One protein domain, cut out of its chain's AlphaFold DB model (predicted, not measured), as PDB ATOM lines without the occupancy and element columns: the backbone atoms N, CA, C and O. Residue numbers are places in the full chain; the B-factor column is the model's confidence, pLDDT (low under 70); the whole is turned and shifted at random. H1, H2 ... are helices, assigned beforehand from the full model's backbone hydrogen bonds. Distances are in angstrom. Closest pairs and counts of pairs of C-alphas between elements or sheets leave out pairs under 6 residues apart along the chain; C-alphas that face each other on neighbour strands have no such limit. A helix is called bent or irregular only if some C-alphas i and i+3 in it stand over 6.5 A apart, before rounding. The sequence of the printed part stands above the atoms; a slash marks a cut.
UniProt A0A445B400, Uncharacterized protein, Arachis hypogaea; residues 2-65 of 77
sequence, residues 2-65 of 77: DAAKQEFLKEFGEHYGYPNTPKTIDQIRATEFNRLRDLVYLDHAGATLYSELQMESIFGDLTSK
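What this domain is: This is residues 2 to 65 of the 77 residues of an uncharacterized protein of Arachis hypogaea (UniProt A0A445B400). Going along the printed part from its first residue, you meet three helices strung out one after another with no common core: H1 makes one end, the short H2 sits in the middle, and H3 continues in roughly the direction of H2, with residues 56 to 65 sticking out as an arm at the other end. Between H2 and H3 the chain leaves on a wide loop, residues 33 to 51, whose residues 42 to 48 stick out to one side, and it comes back to begin H3 near the last residue of H2. The printed part has 64 residues, with named helices in the order H1, H2, H3 and no named strand; the class is all helix. The whole is loose, with a radius of gyration of the C-alphas of 14.9 A, and elongated, spanning 48 by 26 by 20 A.

How they stand to each other: Start with H1, residues 2 to 16, and go on to H2, residues 25 to 32: the two are close but not clearly touching, and their closest C-alphas, those of Tyr 16 and Ile 25, are 7.6 A apart. Their lines are about perpendicular, at 88 degrees. Next look at H3, residues 52 to 64, which only just touches H2, with 3 pairs of C-alphas within 8 A, and does so with residues 52 to 53 alone. The closest C-alphas of H2 and H3, those of Glu 32 and Glu 52, are 4.7 A apart. H2 and H3 run the same way at a shallow tilt of 22 degrees. H1 and H3 are apart. In the backbones of H2 and H3 every O i to N i+4 pair is within hydrogen-bond range; in H1 it is 8 of 11.

Where its parts are: Find C-alpha 2 at (121.895, -44.894, 167.453); from there H1 runs through residues 2 to 16, 14.9 A from first to last C-alpha. H1 is irregular: C-alphas 11 and 14 are 7.9 A apart, against about 5 A in a regular helix. Find C-alpha 25 at (125.474, -32.056, 163.992), where H2 begins; it runs to residue 32, over 10.1 A. H3 runs from residue 52 to residue 64, over 17.9 A, and ends with C-alpha 64 at (113.192, -2.957, 161.648).

The domain as a whole: Look for the two C-alphas farthest apart, those of Glu 7 and Lys 65, at 48.8 A. Without the stretches that stand free, residues 42 to 48 and 56 to 65, the body of 47 residues spans 34 by 24 by 13 A. The printed part has no cut. The link from H1 to H2, with 8 residues, is short, and the link from H2 to H3, with 19 residues, is long. The mean pLDDT of the printed part is 93.4, and no printed residue is under 70.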
ATOM      1  N   ASP A   2     120.675 -45.378 166.786       79.50
ATOM      2  CA  ASP A   2     121.895 -44.894 167.453       79.50
ATOM      3  C   ASP A   2     123.134 -45.772 167.255       79.50
ATOM      4  O   ASP A   2     124.179 -45.241 166.910       79.50
ATOM      5  N   ALA A   3     123.046 -47.101 167.378       90.94
ATOM      6  CA  ALA A   3     124.232 -47.960 167.233       90.94
ATOM      7  C   ALA A   3     124.899 -47.849 165.845       90.94
ATOM      8  O   ALA A   3     126.116 -47.727 165.752       90.94
ATOM      9  N   ALA A   4     124.101 -47.821 164.772       91.50
ATOM     10  CA  ALA A   4     124.604 -47.663 163.406       91.50
ATOM     11  C   ALA A   4     125.241 -46.283 163.182       91.50
ATOM     12  O   ALA A   4     126.280 -46.171 162.539       91.50
ATOM     13  N   LYS A   5     124.642 -45.232 163.753       89.19
ATOM     14  CA  LYS A   5     125.197 -43.879 163.711       89.19
ATOM     15  C   LYS A   5     126.523 -43.788 164.466       89.19
ATOM     16  O   LYS A   5     127.455 -43.178 163.962       89.19
ATOM     17  N   GLN A   6     126.612 -44.388 165.653       91.00
ATOM     18  CA  GLN A   6     127.847 -44.396 166.441       91.00
ATOM     19  C   GLN A   6     128.973 -45.118 165.700       91.00
ATOM     20  O   GLN A   6     130.088 -44.616 165.670       91.00
ATOM     21  N   GLU A   7     128.683 -46.249 165.052       95.00
ATOM     22  CA  GLU A   7     129.678 -46.953 164.241       95.00
ATOM     23  C   GLU A   7     130.137 -46.110 163.043       95.00
ATOM     24  O   GLU A   7     131.333 -45.928 162.842       95.00
ATOM     25  N   PHE A   8     129.199 -45.492 162.318       92.81
ATOM     26  CA  PHE A   8     129.517 -44.575 161.220       92.81
ATOM     27  C   PHE A   8     130.393 -43.400 161.675       92.81
ATOM     28  O   PHE A   8     131.352 -43.033 161.001       92.81
ATOM     29  N   LEU A   9     130.094 -42.809 162.833       91.12
ATOM     30  CA  LEU A   9     130.859 -41.680 163.361       91.12
ATOM     31  C   LEU A   9     132.252 -42.073 163.871       91.12
ATOM     32  O   LEU A   9     133.109 -41.199 163.935       91.12
ATOM     33  N   LYS A  10     132.527 -43.346 164.184       93.25
ATOM     34  CA  LYS A  10     133.905 -43.780 164.484       93.25
ATOM     35  C   LYS A  10     134.812 -43.669 163.263       93.25
ATOM     36  O   LYS A  10     135.965 -43.281 163.403       93.25
ATOM     37  N   GLU A  11     134.297 -44.019 162.088       95.25
ATOM     38  CA  GLU A  11     135.072 -44.032 160.844       95.25
ATOM     39  C   GLU A  11     135.039 -42.672 160.129       95.25
ATOM     40  O   GLU A  11     136.061 -42.194 159.646       95.25
ATOM     41  N   PHE A  12     133.882 -42.005 160.115       94.38
ATOM     42  CA  PHE A  12     133.653 -40.788 159.327       94.38
ATOM     43  C   PHE A  12     133.405 -39.530 160.175       94.38
ATOM     44  O   PHE A  12     133.051 -38.472 159.643       94.38
ATOM     45  N   GLY A  13     133.581 -39.618 161.496       90.56
ATOM     46  CA  GLY A  13     133.295 -38.538 162.446       90.56
ATOM     47  C   GLY A  13     134.076 -37.254 162.187       90.56
ATOM     48  O   GLY A  13     133.513 -36.175 162.347       90.56
ATOM     49  N   GLU A  14     135.309 -37.351 161.692       90.62
ATOM     50  CA  GLU A  14     136.119 -36.183 161.315       90.62
ATOM     51  C   GLU A  14     135.435 -35.305 160.257       90.62
ATOM     52  O   GLU A  14     135.533 -34.080 160.299       90.62
ATOM     53  N   HIS A  15     134.684 -35.916 159.337       88.75
ATOM     54  CA  HIS A  15     134.027 -35.208 158.239       88.75
ATOM     55  C   HIS A  15     132.558 -34.877 158.523       88.75
ATOM     56  O   HIS A  15     132.093 -33.804 158.145       88.75
ATOM     57  N   TYR A  16     131.825 -35.772 159.192       87.44
ATOM     58  CA  TYR A  16     130.369 -35.647 159.363       87.44
ATOM     59  C   TYR A  16     129.926 -35.405 160.813       87.44
ATOM     60  O   TYR A  16     128.768 -35.065 161.055       87.44
ATOM     61  N   GLY A  17     130.823 -35.578 161.785       85.19
ATOM     62  CA  GLY A  17     130.558 -35.352 163.209       85.19
ATOM     63  C   GLY A  17     130.762 -33.904 163.658       85.19
ATOM     64  O   GLY A  17     130.287 -33.536 164.731       85.19
ATOM     65  N   TYR A  18     131.412 -33.078 162.830       87.94
ATOM     66  CA  TYR A  18     131.769 -31.684 163.131       87.94
ATOM     67  C   TYR A  18     132.561 -31.518 164.454       87.94
ATOM     68  O   TYR A  18     132.204 -30.668 165.277       87.94
ATOM     69  N   PRO A  19     133.643 -32.293 164.684       86.38
ATOM     70  CA  PRO A  19     134.291 -32.427 165.999       86.38
ATOM     71  C   PRO A  19     134.972 -31.148 166.506       86.38
ATOM     72  O   PRO A  19     135.080 -30.945 167.711       86.38
ATOM     73  N   ASN A  20     135.391 -30.260 165.600       88.25
ATOM     74  CA  ASN A  20     136.108 -29.021 165.926       88.25
ATOM     75  C   ASN A  20     135.199 -27.784 165.897       88.25
ATOM     76  O   ASN A  20     135.663 -26.667 165.667       88.25
ATOM     77  N   THR A  21     133.892 -27.978 166.071       87.94
ATOM     78  CA  THR A  21     132.912 -26.892 166.034       87.94
ATOM     79  C   THR A  21     132.208 -26.737 167.384       87.94
ATOM     80  O   THR A  21     132.108 -27.704 168.138       87.94
ATOM     81  N   PRO A  22     131.678 -25.543 167.709       92.50
ATOM     82  CA  PRO A  22     130.990 -25.316 168.982       92.50
ATOM     83  C   PRO A  22     129.691 -26.117 169.161       92.50
ATOM     84  O   PRO A  22     129.186 -26.202 170.278       92.50
ATOM     85  N   LYS A  23     129.114 -26.645 168.072       91.50
ATOM     86  CA  LYS A  23     127.860 -27.405 168.076       91.50
ATOM     87  C   LYS A  23     128.020 -28.672 167.238       91.50
ATOM     88  O   LYS A  23     128.347 -28.586 166.061       91.50
ATOM     89  N   THR A  24     127.694 -29.831 167.797       91.38
ATOM     90  CA  THR A  24     127.629 -31.086 167.031       91.38
ATOM     91  C   THR A  24     126.520 -31.040 165.978       91.38
ATOM     92  O   THR A  24     125.585 -30.240 166.080       91.38
ATOM     93  N   ILE A  25     126.549 -31.951 164.996       89.50
ATOM     94  CA  ILE A  25     125.474 -32.056 163.992       89.50
ATOM     95  C   ILE A  25     124.085 -32.232 164.623       89.50
ATOM     96  O   ILE A  25     123.107 -31.664 164.140       89.50
ATOM     97  N   ASP A  26     123.991 -32.952 165.742       90.81
ATOM     98  CA  ASP A  26     122.729 -33.140 166.459       90.81
ATOM     99  C   ASP A  26     122.247 -31.850 167.114       90.81
ATOM    100  O   ASP A  26     121.065 -31.522 167.035       90.81
ATOM    101  N   GLN A  27     123.161 -31.085 167.712       93.75
ATOM    102  CA  GLN A  27     122.839 -29.785 168.295       93.75
ATOM    103  C   GLN A  27     122.424 -28.783 167.215       93.75
ATOM    104  O   GLN A  27     121.455 -28.048 167.405       93.75
ATOM    105  N   ILE A  28     123.103 -28.781 166.063       93.75
ATOM    106  CA  ILE A  28     122.733 -27.960 164.904       93.75
ATOM    107  C   ILE A  28     121.333 -28.350 164.423       93.75
ATOM    108  O   ILE A  28     120.466 -27.488 164.327       93.75
ATOM    109  N   ARG A  29     121.052 -29.639 164.195       93.81
ATOM    110  CA  ARG A  29     119.715 -30.093 163.774       93.81
ATOM    111  C   ARG A  29     118.630 -29.737 164.789       93.81
ATOM    112  O   ARG A  29     117.556 -29.299 164.395       93.81
ATOM    113  N   ALA A  30     118.905 -29.898 166.081       95.56
ATOM    114  CA  ALA A  30     117.935 -29.626 167.135       95.56
ATOM    115  C   ALA A  30     117.625 -28.130 167.307       95.56
ATOM    116  O   ALA A  30     116.496 -27.798 167.664       95.56
ATOM    117  N   THR A  31     118.603 -27.246 167.073       96.25
ATOM    118  CA  THR A  31     118.465 -25.799 167.327       96.25
ATOM    119  C   THR A  31     118.190 -24.986 166.065       96.25
ATOM    120  O   THR A  31     117.313 -24.135 166.081       96.25
ATOM    121  N   GLU A  32     118.878 -25.283 164.964       96.69
ATOM    122  CA  GLU A  32     118.842 -24.501 163.723       96.69
ATOM    123  C   GLU A  32     117.891 -25.076 162.668       96.69
ATOM    124  O   GLU A  32     117.464 -24.364 161.765       96.69
ATOM    125  N   PHE A  33     117.564 -26.368 162.758       96.44
ATOM    126  CA  PHE A  33     116.712 -27.065 161.789       96.44
ATOM    127  C   PHE A  33     115.659 -27.923 162.491       96.44
ATOM    128  O   PHE A  33     115.370 -29.042 162.065       96.44
ATOM    129  N   ASN A  34     115.077 -27.404 163.578       95.19
ATOM    130  CA  ASN A  34     114.153 -28.142 164.446       95.19
ATOM    131  C   ASN A  34     112.942 -28.734 163.692       95.19
ATOM    132  O   ASN A  34     112.439 -29.792 164.062       95.19
ATOM    133  N   ARG A  35     112.539 -28.106 162.582       94.62
ATOM    134  CA  ARG A  35     111.510 -28.561 161.637       94.62
ATOM    135  C   ARG A  35     111.816 -29.901 160.966       94.62
ATOM    136  O   ARG A  35     110.912 -30.519 160.423       94.62
ATOM    137  N   LEU A  36     113.070 -30.353 160.999       95.12
ATOM    138  CA  LEU A  36     113.487 -31.680 160.540       95.12
ATOM    139  C   LEU A  36     113.383 -32.754 161.631       95.12
ATOM    140  O   LEU A  36     113.873 -33.870 161.437       95.12
ATOM    141  N   ARG A  37     112.811 -32.437 162.798       94.44
ATOM    142  CA  ARG A  37     112.563 -33.435 163.840       94.44
ATOM    143  C   ARG A  37     111.711 -34.562 163.256       94.44
ATOM    144  O   ARG A  37     110.693 -34.305 162.625       94.44
ATOM    145  N   ASP A  38     112.188 -35.788 163.436       93.62
ATOM    146  CA  ASP A  38     111.565 -37.019 162.937       93.62
ATOM    147  C   ASP A  38     111.411 -37.098 161.404       93.62
ATOM    148  O   ASP A  38     110.686 -37.947 160.890       93.62
ATOM    149  N   LEU A  39     112.140 -36.256 160.659       94.00
ATOM    150  CA  LEU A  39     112.108 -36.205 159.200       94.00
ATOM    151  C   LEU A  39     113.505 -36.354 158.588       94.00
ATOM    152  O   LEU A  39     114.504 -35.788 159.051       94.00
ATOM    153  N   VAL A  40     113.553 -37.091 157.479       92.69
ATOM    154  CA  VAL A  40     114.735 -37.209 156.623       92.69
ATOM    155  C   VAL A  40     114.481 -36.399 155.358       92.69
ATOM    156  O   VAL A  40     113.616 -36.741 154.556       92.69
ATOM    157  N   TYR A  41     115.234 -35.316 155.190       94.06
ATOM    158  CA  TYR A  41     115.185 -34.475 154.000       94.06
ATOM    159  C   TYR A  41     116.389 -34.798 153.114       94.06
ATOM    160  O   TYR A  41     117.525 -34.695 153.568       94.06
ATOM    161  N   LEU A  42     116.137 -35.247 151.883       94.94
ATOM    162  CA  LEU A  42     117.178 -35.710 150.953       94.94
ATOM    163  C   LEU A  42     117.322 -34.823 149.708       94.94
ATOM    164  O   LEU A  42     118.227 -35.046 148.912       94.94
ATOM    165  N   ASP A  43     116.479 -33.800 149.551       94.88
ATOM    166  CA  ASP A  43     116.466 -32.922 148.372       94.88
ATOM    167  C   ASP A  43     117.331 -31.661 148.549       94.88
ATOM    168  O   ASP A  43     116.997 -30.567 148.103       94.88
ATOM    169  N   HIS A  44     118.483 -31.802 149.209       90.44
ATOM    170  CA  HIS A  44     119.408 -30.683 149.420       90.44
ATOM    171  C   HIS A  44     120.002 -30.131 148.111       90.44
ATOM    172  O   HIS A  44     120.446 -28.985 148.079       90.44
ATOM    173  N   ALA A  45     119.999 -30.932 147.036       94.00
ATOM    174  CA  ALA A  45     120.432 -30.511 145.705       94.00
ATOM    175  C   ALA A  45     119.392 -29.629 144.990       94.00
ATOM    176  O   ALA A  45     119.783 -28.735 144.242       94.00
ATOM    177  N   GLY A  46     118.092 -29.869 145.213       93.75
ATOM    178  CA  GLY A  46     117.005 -29.057 144.662       93.75
ATOM    179  C   GLY A  46     116.764 -27.781 145.465       93.75
ATOM    180  O   GLY A  46     116.629 -26.700 144.891       93.75
ATOM    181  N   ALA A  47     116.763 -27.884 146.796       93.94
ATOM    182  CA  ALA A  47     116.679 -26.735 147.689       93.94
ATOM    183  C   ALA A  47     117.322 -27.033 149.048       93.94
ATOM    184  O   ALA A  47     117.097 -28.064 149.669       93.94
ATOM    185  N   THR A  48     118.106 -26.091 149.567       94.69
ATOM    186  CA  THR A  48     118.582 -26.167 150.955       94.69
ATOM    187  C   THR A  48     117.641 -25.391 151.877       94.69
ATOM    188  O   THR A  48     116.993 -24.431 151.464       94.69
ATOM    189  N   LEU A  49     117.558 -25.814 153.138       94.62
ATOM    190  CA  LEU A  49     116.783 -25.130 154.169       94.62
ATOM    191  C   LEU A  49     117.604 -24.001 154.795       94.62
ATOM    192  O   LEU A  49     118.807 -24.144 155.001       94.62
ATOM    193  N   TYR A  50     116.938 -22.915 155.173       96.44
ATOM    194  CA  TYR A  50     117.536 -21.881 156.019       96.44
ATOM    195  C   TYR A  50     117.644 -22.363 157.470       96.44
ATOM    196  O   TYR A  50     116.843 -23.198 157.895       96.44
ATOM    197  N   SER A  51     118.602 -21.852 158.239       96.81
ATOM    198  CA  SER A  51     118.620 -22.053 159.692       96.81
ATOM    199  C   SER A  51     117.637 -21.125 160.411       96.81
ATOM    200  O   SER A  51     117.244 -20.090 159.866       96.81
ATOM    201  N   GLU A  52     117.271 -21.458 161.651       97.38
ATOM    202  CA  GLU A  52     116.528 -20.551 162.540       97.38
ATOM    203  C   GLU A  52     117.227 -19.189 162.668       97.38
ATOM    204  O   GLU A  52     116.588 -18.164 162.438       97.38
ATOM    205  N   LEU A  53     118.550 -19.163 162.884       96.38
ATOM    206  CA  LEU A  53     119.316 -17.910 162.958       96.38
ATOM    207  C   LEU A  53     119.209 -17.056 161.681       96.38
ATOM    208  O   LEU A  53     119.085 -15.832 161.750       96.38
ATOM    209  N   GLN A  54     119.286 -17.679 160.500       97.56
ATOM    210  CA  GLN A  54     119.196 -16.962 159.224       97.56
ATOM    211  C   GLN A  54     117.816 -16.343 159.034       97.56
ATOM    212  O   GLN A  54     117.712 -15.195 158.605       97.56
ATOM    213  N   MET A  55     116.769 -17.101 159.359       97.25
ATOM    214  CA  MET A  55     115.405 -16.595 159.298       97.25
ATOM    215  C   MET A  55     115.230 -15.438 160.278       97.25
ATOM    216  O   MET A  55     114.816 -14.368 159.849       97.25
ATOM    217  N   GLU A  56     115.595 -15.611 161.551       97.88
ATOM    218  CA  GLU A  56     115.480 -14.569 162.578       97.88
ATOM    219  C   GLU A  56     116.187 -13.276 162.155       97.88
ATOM    220  O   GLU A  56     115.593 -12.201 162.205       97.88
ATOM    221  N   SER A  57     117.422 -13.387 161.659       98.19
ATOM    222  CA  SER A  57     118.201 -12.246 161.177       98.19
ATOM    223  C   SER A  57     117.501 -11.513 160.029       98.19
ATOM    224  O   SER A  57     117.335 -10.295 160.086       98.19
ATOM    225  N   ILE A  58     117.018 -12.243 159.015       97.88
ATOM    226  CA  ILE A  58     116.320 -11.648 157.866       97.88
ATOM    227  C   ILE A  58     114.981 -11.033 158.280       97.88
ATOM    228  O   ILE A  58     114.656  -9.930 157.848       97.88
ATOM    229  N   PHE A  59     114.202 -11.703 159.129       97.62
ATOM    230  CA  PHE A  59     112.941 -11.151 159.624       97.62
ATOM    231  C   PHE A  59     113.174  -9.892 160.460       97.62
ATOM    232  O   PHE A  59     112.453  -8.908 160.287       97.62
ATOM    233  N   GLY A  60     114.197  -9.882 161.316       98.06
ATOM    234  CA  GLY A  60     114.594  -8.698 162.071       98.06
ATOM    235  C   GLY A  60     115.009  -7.546 161.155       98.06
ATOM    236  O   GLY A  60     114.550  -6.420 161.334       98.06
ATOM    237  N   ASP A  61     115.816  -7.827 160.134       97.50
ATOM    238  CA  ASP A  61     116.260  -6.842 159.144       97.50
ATOM    239  C   ASP A  61     115.054  -6.212 158.420       97.50
ATOM    240  O   ASP A  61     114.851  -4.997 158.476       97.50
ATOM    241  N   LEU A  62     114.169  -7.049 157.867       96.81
ATOM    242  CA  LEU A  62     112.996  -6.621 157.099       96.81
ATOM    243  C   LEU A  62     111.944  -5.867 157.919       96.81
ATOM    244  O   LEU A  62     111.221  -5.042 157.366       96.81
ATOM    245  N   THR A  63     111.824  -6.157 159.215       97.25
ATOM    246  CA  THR A  63     110.800  -5.535 160.075       97.25
ATOM    247  C   THR A  63     111.287  -4.273 160.780       97.25
ATOM    248  O   THR A  63     110.464  -3.456 161.191       97.25
ATOM    249  N   SER A  64     112.604  -4.086 160.914       97.38
ATOM    250  CA  SER A  64     113.192  -2.957 161.648       97.38
ATOM    251  C   SER A  64     113.694  -1.816 160.763       97.38
ATOM    252  O   SER A  64     114.015  -0.743 161.281       97.38
ATOM    253  N   LYS A  65     113.765  -2.009 159.441       95.31
ATOM    254  CA  LYS A  65     114.321  -1.026 158.501       95.31
ATOM    255  C   LYS A  65     113.342  -0.682 157.383       95.31
ATOM    256  O   LYS A  65     112.510  -1.487 156.975       95.31
TER     257      LYS A  65